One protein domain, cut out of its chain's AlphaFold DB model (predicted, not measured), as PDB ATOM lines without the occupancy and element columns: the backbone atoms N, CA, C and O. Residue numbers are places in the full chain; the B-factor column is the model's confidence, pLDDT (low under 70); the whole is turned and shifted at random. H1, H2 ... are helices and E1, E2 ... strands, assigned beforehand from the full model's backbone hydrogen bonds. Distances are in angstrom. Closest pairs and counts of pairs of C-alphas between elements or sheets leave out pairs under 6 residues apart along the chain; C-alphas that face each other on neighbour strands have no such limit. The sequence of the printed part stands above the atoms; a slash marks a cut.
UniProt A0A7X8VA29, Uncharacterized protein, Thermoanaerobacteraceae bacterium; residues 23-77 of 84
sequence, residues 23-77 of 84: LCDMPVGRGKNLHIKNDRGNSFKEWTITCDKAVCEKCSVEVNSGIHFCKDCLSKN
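Overview. This is residues 23 to 77 of the 84 residues of an uncharacterized protein of Thermoanaerobacteraceae bacterium (UniProt A0A7X8VA29). A long two-stranded hairpin, E1 and E2, makes an arm, with a small head at one end that holds the short hairpin E3 and E4 and the short helix H1. The arm makes much of the length of a rod-like whole, and the loop at residues 36 to 42 is at its far tip. The printed part has 55 residues with four named strands and one named helix, in the order E1, E2, E3, E4, H1; each pair of strands is an antiparallel sheet, and the class is mostly strand. The whole is extended, with a radius of gyration of the C-alphas of 15.9 A and spans of 51 by 21 by 17 A.

Along the chain. E1, residues 27 to 35, begins at C-alpha 27 (469.154, 458.207, 399.830) and is 22.4 A long. E2, residues 43 to 50, is 22.8 A long. E3, residues 60 to 64, spans 12.0 A, and E4, residues 67 to 70, spans 10.3 A. H1, residues 71 to 76, spans 8.7 A and ends at C-alpha 76 (470.817, 467.362, 392.002).

Arrangement. E1 and E2 form an antiparallel hairpin at 159 degrees; N 31 and O 47, 2.9 A, are within hydrogen-bond range. E3 and E4 form another at 148 degrees, with N 61 and O 69 at 2.8 A. The closest C-alphas of E3 and H1 are those of Ser 60 and Lys 71, 6.0 A. E1 and E2 are each apart from E3, E4 and H1. In H1 every O i to N i+4 pair is within hydrogen-bond range.

Size, cuts and confidence. The C-alphas of Asp 39 and Lys 58 are the two farthest apart, 51.0 A. The printed part has no cut and no long link. The mean pLDDT of the printed part is 90.5, and residue 40 is under 70.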
ATOM      1  N   LEU A  23     470.833 449.389 390.387       97.19
ATOM      2  CA  LEU A  23     469.874 450.258 391.071       97.19
ATOM      3  C   LEU A  23     470.619 451.432 391.714       97.19
ATOM      4  O   LEU A  23     471.775 451.308 392.096       97.19
ATOM      5  N   CYS A  24     469.977 452.596 391.771       96.38
ATOM      6  CA  CYS A  24     470.566 453.780 392.388       96.38
ATOM      7  C   CYS A  24     470.399 453.761 393.914       96.38
ATOM      8  O   CYS A  24     469.281 453.924 394.405       96.38
ATOM      9  N   ASP A  25     471.511 453.721 394.642       96.00
ATOM     10  CA  ASP A  25     471.550 453.653 396.110       96.00
ATOM     11  C   ASP A  25     471.426 455.020 396.802       96.00
ATOM     12  O   ASP A  25     471.560 455.129 398.019       96.00
ATOM     13  N   MET A  26     471.199 456.098 396.042       94.69
ATOM     14  CA  MET A  26     471.120 457.447 396.606       94.69
ATOM     15  C   MET A  26     469.964 457.538 397.611       94.69
ATOM     16  O   MET A  26     468.811 457.365 397.199       94.69
ATOM     17  N   PRO A  27     470.216 457.905 398.881       93.44
ATOM     18  CA  PRO A  27     469.154 458.207 399.830       93.44
ATOM     19  C   PRO A  27     468.364 459.436 399.373       93.44
ATOM     20  O   PRO A  27     468.934 460.503 399.139       93.44
ATOM     21  N   VAL A  28     467.045 459.297 399.263       93.25
ATOM     22  CA  VAL A  28     466.128 460.385 398.873       93.25
ATOM     23  C   VAL A  28     465.179 460.792 399.997       93.25
ATOM     24  O   VAL A  28     464.525 461.826 399.903       93.25
ATOM     25  N   GLY A  29     465.117 460.014 401.077       91.88
ATOM     26  CA  GLY A  29     464.280 460.327 402.228       91.88
ATOM     27  C   GLY A  29     464.437 459.335 403.372       91.88
ATOM     28  O   GLY A  29     465.254 458.411 403.323       91.88
ATOM     29  N   ARG A  30     463.629 459.533 404.414       93.25
ATOM     30  CA  ARG A  30     463.514 458.631 405.562       93.25
ATOM     31  C   ARG A  30     462.045 458.353 405.831       93.25
ATOM     32  O   ARG A  30     461.239 459.279 405.853       93.25
ATOM     33  N   GLY A  31     461.714 457.086 406.032       92.38
ATOM     34  CA  GLY A  31     460.414 456.665 406.530       92.38
ATOM     35  C   GLY A  31     460.479 456.416 408.032       92.38
ATOM     36  O   GLY A  31     461.502 455.963 408.549       92.38
ATOM     37  N   LYS A  32     459.391 456.730 408.734       92.50
ATOM     38  CA  LYS A  32     459.246 456.496 410.170       92.50
ATOM     39  C   LYS A  32     457.813 456.089 410.458       92.50
ATOM     40  O   LYS A  32     456.905 456.878 410.230       92.50
ATOM     41  N   ASN A  33     457.624 454.886 410.986       91.19
ATOM     42  CA  ASN A  33     456.310 454.411 411.410       91.19
ATOM     43  C   ASN A  33     456.300 454.135 412.905       91.19
ATOM     44  O   ASN A  33     457.252 453.577 413.460       91.19
ATOM     45  N   LEU A  34     455.186 454.502 413.537       89.44
ATOM     46  CA  LEU A  34     454.874 454.065 414.885       89.44
ATOM     47  C   LEU A  34     454.611 452.559 414.848       89.44
ATOM     48  O   LEU A  34     453.657 452.080 414.243       89.44
ATOM     49  N   HIS A  35     455.491 451.816 415.491       83.25
ATOM     50  CA  HIS A  35     455.376 450.391 415.699       83.25
ATOM     51  C   HIS A  35     454.812 450.160 417.105       83.25
ATOM     52  O   HIS A  35     455.556 450.109 418.095       83.25
ATOM     53  N   ILE A  36     453.482 450.060 417.171       81.88
ATOM     54  CA  ILE A  36     452.728 449.752 418.391       81.88
ATOM     55  C   ILE A  36     452.992 448.287 418.748       81.88
ATOM     56  O   ILE A  36     452.742 447.390 417.946       81.88
ATOM     57  N   LYS A  37     453.544 448.047 419.940       80.62
ATOM     58  CA  LYS A  37     453.687 446.705 420.512       80.62
ATOM     59  C   LYS A  37     452.697 446.602 421.659       80.62
ATOM     60  O   LYS A  37     452.768 447.417 422.572       80.62
ATOM     61  N   ASN A  38     451.831 445.595 421.615       72.25
ATOM     62  CA  ASN A  38     450.732 445.439 422.571       72.25
ATOM     63  C   ASN A  38     451.206 445.339 424.038       72.25
ATOM     64  O   ASN A  38     450.463 445.738 424.923       72.25
ATOM     65  N   ASP A  39     452.464 444.931 424.287       71.12
ATOM     66  CA  ASP A  39     452.909 444.560 425.643       71.12
ATOM     67  C   ASP A  39     454.180 445.278 426.155       71.12
ATOM     68  O   ASP A  39     454.593 445.049 427.288       71.12
ATOM     69  N   ARG A  40     454.868 446.109 425.347       66.81
ATOM     70  CA  ARG A  40     456.196 446.684 425.717       66.81
ATOM     71  C   ARG A  40     456.402 448.159 425.358       66.81
ATOM     72  O   ARG A  40     457.538 448.621 425.256       66.81
ATOM     73  N   GLY A  41     455.312 448.897 425.178       72.38
ATOM     74  CA  GLY A  41     455.351 450.305 424.797       72.38
ATOM     75  C   GLY A  41     455.577 450.522 423.299       72.38
ATOM     76  O   GLY A  41     456.023 449.642 422.555       72.38
ATOM     77  N   ASN A  42     455.223 451.721 422.845       83.69
ATOM     78  CA  ASN A  42     455.312 452.088 421.440       83.69
ATOM     79  C   ASN A  42     456.767 452.377 421.053       83.69
ATOM     80  O   ASN A  42     457.490 453.060 421.775       83.69
ATOM     81  N   SER A  43     457.187 451.886 419.890       85.75
ATOM     82  CA  SER A  43     458.512 452.162 419.320       85.75
ATOM     83  C   SER A  43     458.367 452.815 417.953       85.75
ATOM     84  O   SER A  43     457.334 452.662 417.309       85.75
ATOM     85  N   PHE A  44     459.389 453.521 417.479       89.00
ATOM     86  CA  PHE A  44     459.428 453.980 416.094       89.00
ATOM     87  C   PHE A  44     460.365 453.091 415.283       89.00
ATOM     88  O   PHE A  44     461.504 452.863 415.685       89.00
ATOM     89  N   LYS A  45     459.886 452.601 414.137       89.75
ATOM     90  CA  LYS A  45     460.727 451.945 413.135       89.75
ATOM     91  C   LYS A  45     461.102 452.983 412.086       89.75
ATOM     92  O   LYS A  45     460.213 453.549 411.456       89.75
ATOM     93  N   GLU A  46     462.397 453.216 411.913       92.81
ATOM     94  CA  GLU A  46     462.944 454.118 410.896       92.81
ATOM     95  C   GLU A  46     463.605 453.308 409.775       92.81
ATOM     96  O   GLU A  46     464.163 452.237 410.020       92.81
ATOM     97  N   TRP A  47     463.522 453.797 408.539       93.00
ATOM     98  CA  TRP A  47     464.231 453.226 407.393       93.00
ATOM     99  C   TRP A  47     464.598 454.309 406.376       93.00
ATOM    100  O   TRP A  47     463.977 455.373 406.313       93.00
ATOM    101  N   THR A  48     465.615 454.031 405.566       94.25
ATOM    102  CA  THR A  48     466.048 454.911 404.476       94.25
ATOM    103  C   THR A  48     465.261 454.589 403.213       94.25
ATOM    104  O   THR A  48     465.062 453.422 402.889       94.25
ATOM    105  N   ILE A  49     464.822 455.624 402.501       94.12
ATOM    106  CA  ILE A  49     464.212 455.492 401.176       94.12
ATOM    107  C   ILE A  49     465.297 455.816 400.151       94.12
ATOM    108  O   ILE A  49     465.878 456.906 400.197       94.12
ATOM    109  N   THR A  50     465.583 454.874 399.259       94.75
ATOM    110  CA  THR A  50     466.566 454.999 398.177       94.75
ATOM    111  C   THR A  50     465.891 455.381 396.860       94.75
ATOM    112  O   THR A  50     464.672 455.333 396.713       94.75
ATOM    113  N   CYS A  51     466.684 455.867 395.908       96.00
ATOM    114  CA  CYS A  51     466.194 456.312 394.606       96.00
ATOM    115  C   CYS A  51     465.694 455.148 393.737       96.00
ATOM    116  O   CYS A  51     464.754 455.335 392.966       96.00
ATOM    117  N   ASP A  52     466.354 453.989 393.808       96.50
ATOM    118  CA  ASP A  52     466.007 452.726 393.137       96.50
ATOM    119  C   ASP A  52     465.778 452.814 391.617       96.50
ATOM    120  O   ASP A  52     465.316 451.867 390.979       96.50
ATOM    121  N   LYS A  53     466.150 453.931 390.975       96.69
ATOM    122  CA  LYS A  53     466.150 454.035 389.513       96.69
ATOM    123  C   LYS A  53     467.051 452.945 388.937       96.69
ATOM    124  O   LYS A  53     468.255 452.944 389.182       96.69
ATOM    125  N   ALA A  54     466.472 452.086 388.105       97.19
ATOM    126  CA  ALA A  54     467.209 451.097 387.338       97.19
ATOM    127  C   ALA A  54     468.012 451.787 386.224       97.19
ATOM    128  O   ALA A  54     467.452 452.407 385.314       97.19
ATOM    129  N   VAL A  55     469.338 451.701 386.283       96.94
ATOM    130  CA  VAL A  55     470.259 452.396 385.379       96.94
ATOM    131  C   VAL A  55     471.281 451.450 384.756       96.94
ATOM    132  O   VAL A  55     471.574 450.369 385.261       96.94
ATOM    133  N   CYS A  56     471.809 451.839 383.596       97.00
ATOM    134  CA  CYS A  56     472.945 451.157 382.983       97.00
ATOM    135  C   CYS A  56     474.263 451.635 383.608       97.00
ATOM    136  O   CYS A  56     474.339 452.788 384.030       97.00
ATOM    137  N   GLU A  57     475.321 450.832 383.497       95.25
ATOM    138  CA  GLU A  57     476.687 451.134 383.971       95.25
ATOM    139  C   GLU A  57     477.193 452.534 383.572       95.25
ATOM    140  O   GLU A  57     477.792 453.237 384.371       95.25
ATOM    141  N   LYS A  58     476.885 453.008 382.354       96.12
ATOM    142  CA  LYS A  58     477.308 454.349 381.885       96.12
ATOM    143  C   LYS A  58     476.550 455.522 382.525       96.12
ATOM    144  O   LYS A  58     476.944 456.680 382.353       96.12
ATOM    145  N   CYS A  59     475.413 455.250 383.159       96.69
ATOM    146  CA  CYS A  59     474.537 456.237 383.794       96.69
ATOM    147  C   CYS A  59     474.558 456.144 385.327       96.69
ATOM    148  O   CYS A  59     473.940 456.989 385.976       96.69
ATOM    149  N   SER A  60     475.265 455.159 385.878       95.31
ATOM    150  CA  SER A  60     475.674 455.084 387.277       95.31
ATOM    151  C   SER A  60     477.099 455.608 387.451       95.31
ATOM    152  O   SER A  60     477.889 455.618 386.507       95.31
ATOM    153  N   VAL A  61     477.421 456.014 388.669       94.38
ATOM    154  CA  VAL A  61     478.772 456.284 389.156       94.38
ATOM    155  C   VAL A  61     478.905 455.525 390.465       94.38
ATOM    156  O   VAL A  61     478.033 455.634 391.326       94.38
ATOM    157  N   GLU A  62     479.952 454.721 390.592       93.81
ATOM    158  CA  GLU A  62     480.299 454.094 391.863       93.81
ATOM    159  C   GLU A  62     480.972 455.139 392.753       93.81
ATOM    160  O   GLU A  62     481.943 455.768 392.340       93.81
ATOM    161  N   VAL A  63     480.412 455.373 393.938       89.56
ATOM    162  CA  VAL A  63     480.918 456.383 394.888       89.56
ATOM    163  C   VAL A  63     481.657 455.758 396.068       89.56
ATOM    164  O   VAL A  63     482.404 456.432 396.768       89.56
ATOM    165  N   ASN A  64     481.427 454.470 396.299       89.25
ATOM    166  CA  ASN A  64     482.144 453.614 397.231       89.25
ATOM    167  C   ASN A  64     481.926 452.164 396.776       89.25
ATOM    168  O   ASN A  64     481.012 451.920 395.990       89.25
ATOM    169  N   SER A  65     482.716 451.218 397.283       91.50
ATOM    170  CA  SER A  65     482.636 449.811 396.883       91.50
ATOM    171  C   SER A  65     481.202 449.276 396.977       91.50
ATOM    172  O   SER A  65     480.630 449.197 398.067       91.50
ATOM    173  N   GLY A  66     480.613 448.958 395.820       90.81
ATOM    174  CA  GLY A  66     479.251 448.427 395.702       90.81
ATOM    175  C   GLY A  66     478.113 449.436 395.906       90.81
ATOM    176  O   GLY A  66     476.959 449.017 395.955       90.81
ATOM    177  N   ILE A  67     478.404 450.737 396.021       93.25
ATOM    178  CA  ILE A  67     477.403 451.808 396.142       93.25
ATOM    179  C   ILE A  67     477.390 452.628 394.856       93.25
ATOM    180  O   ILE A  67     478.356 453.331 394.535       93.25
ATOM    181  N   HIS A  68     476.264 452.602 394.149       95.38
ATOM    182  CA  HIS A  68     476.122 453.242 392.849       95.38
ATOM    183  C   HIS A  68     475.052 454.329 392.854       95.38
ATOM    184  O   HIS A  68     473.877 454.092 393.123       95.38
ATOM    185  N   PHE A  69     475.425 455.541 392.447       95.56
ATOM    186  CA  PHE A  69     474.491 456.653 392.284       95.56
ATOM    187  C   PHE A  69     474.222 456.934 390.807       95.56
ATOM    188  O   PHE A  69     475.128 456.928 389.976       95.56
ATOM    189  N   CYS A  70     472.967 457.211 390.449       96.12
ATOM    190  CA  CYS A  70     472.635 457.639 389.095       96.12
ATOM    191  C   CYS A  70     473.054 459.094 388.859       96.12
ATOM    192  O   CYS A  70     473.032 459.929 389.769       96.12
ATOM    193  N   LYS A  71     473.388 459.414 387.607       93.12
ATOM    194  CA  LYS A  71     473.815 460.768 387.223       93.12
ATOM    195  C   LYS A  71     472.787 461.848 387.573       93.12
ATOM    196  O   LYS A  71     473.184 462.897 388.061       93.12
ATOM    197  N   ASP A  72     471.489 461.566 387.442       93.56
ATOM    198  CA  ASP A  72     470.429 462.497 387.865       93.56
ATOM    199  C   ASP A  72     470.539 462.882 389.348       93.56
ATOM    200  O   ASP A  72     470.356 464.044 389.708       93.56
ATOM    201  N   CYS A  73     470.799 461.907 390.224       93.12
ATOM    202  CA  CYS A  73     470.923 462.143 391.659       93.12
ATOM    203  C   CYS A  73     472.181 462.948 391.990       93.12
ATOM    204  O   CYS A  73     472.124 463.844 392.830       93.12
ATOM    205  N   LEU A  74     473.291 462.668 391.307       90.06
ATOM    206  CA  LEU A  74     474.531 463.428 391.465       90.06
ATOM    207  C   LEU A  74     474.375 464.880 391.007       90.06
ATOM    208  O   LEU A  74     474.759 465.787 391.737       90.06
ATOM    209  N   SER A  75     473.732 465.122 389.861       87.94
ATOM    210  CA  SER A  75     473.493 466.485 389.363       87.94
ATOM    211  C   SER A  75     472.610 467.320 390.296       87.94
ATOM    212  O   SER A  75     472.773 468.536 390.375       87.94
ATOM    213  N   LYS A  76     471.682 466.685 391.022       84.94
ATOM    214  CA  LYS A  76     470.817 467.362 392.002       84.94
ATOM    215  C   LYS A  76     471.532 467.649 393.325       84.94
ATOM    216  O   LYS A  76     471.224 468.641 393.980       84.94
ATOM    217  N   ASN A  77     472.504 466.822 393.704       73.56
ATOM    218  CA  ASN A  77     473.267 466.979 394.938       73.56
ATOM    219  C   ASN A  77     474.606 467.675 394.673       73.56
ATOM    220  O   ASN A  77     475.650 467.031 394.600       73.56
TER     221      ASN A  77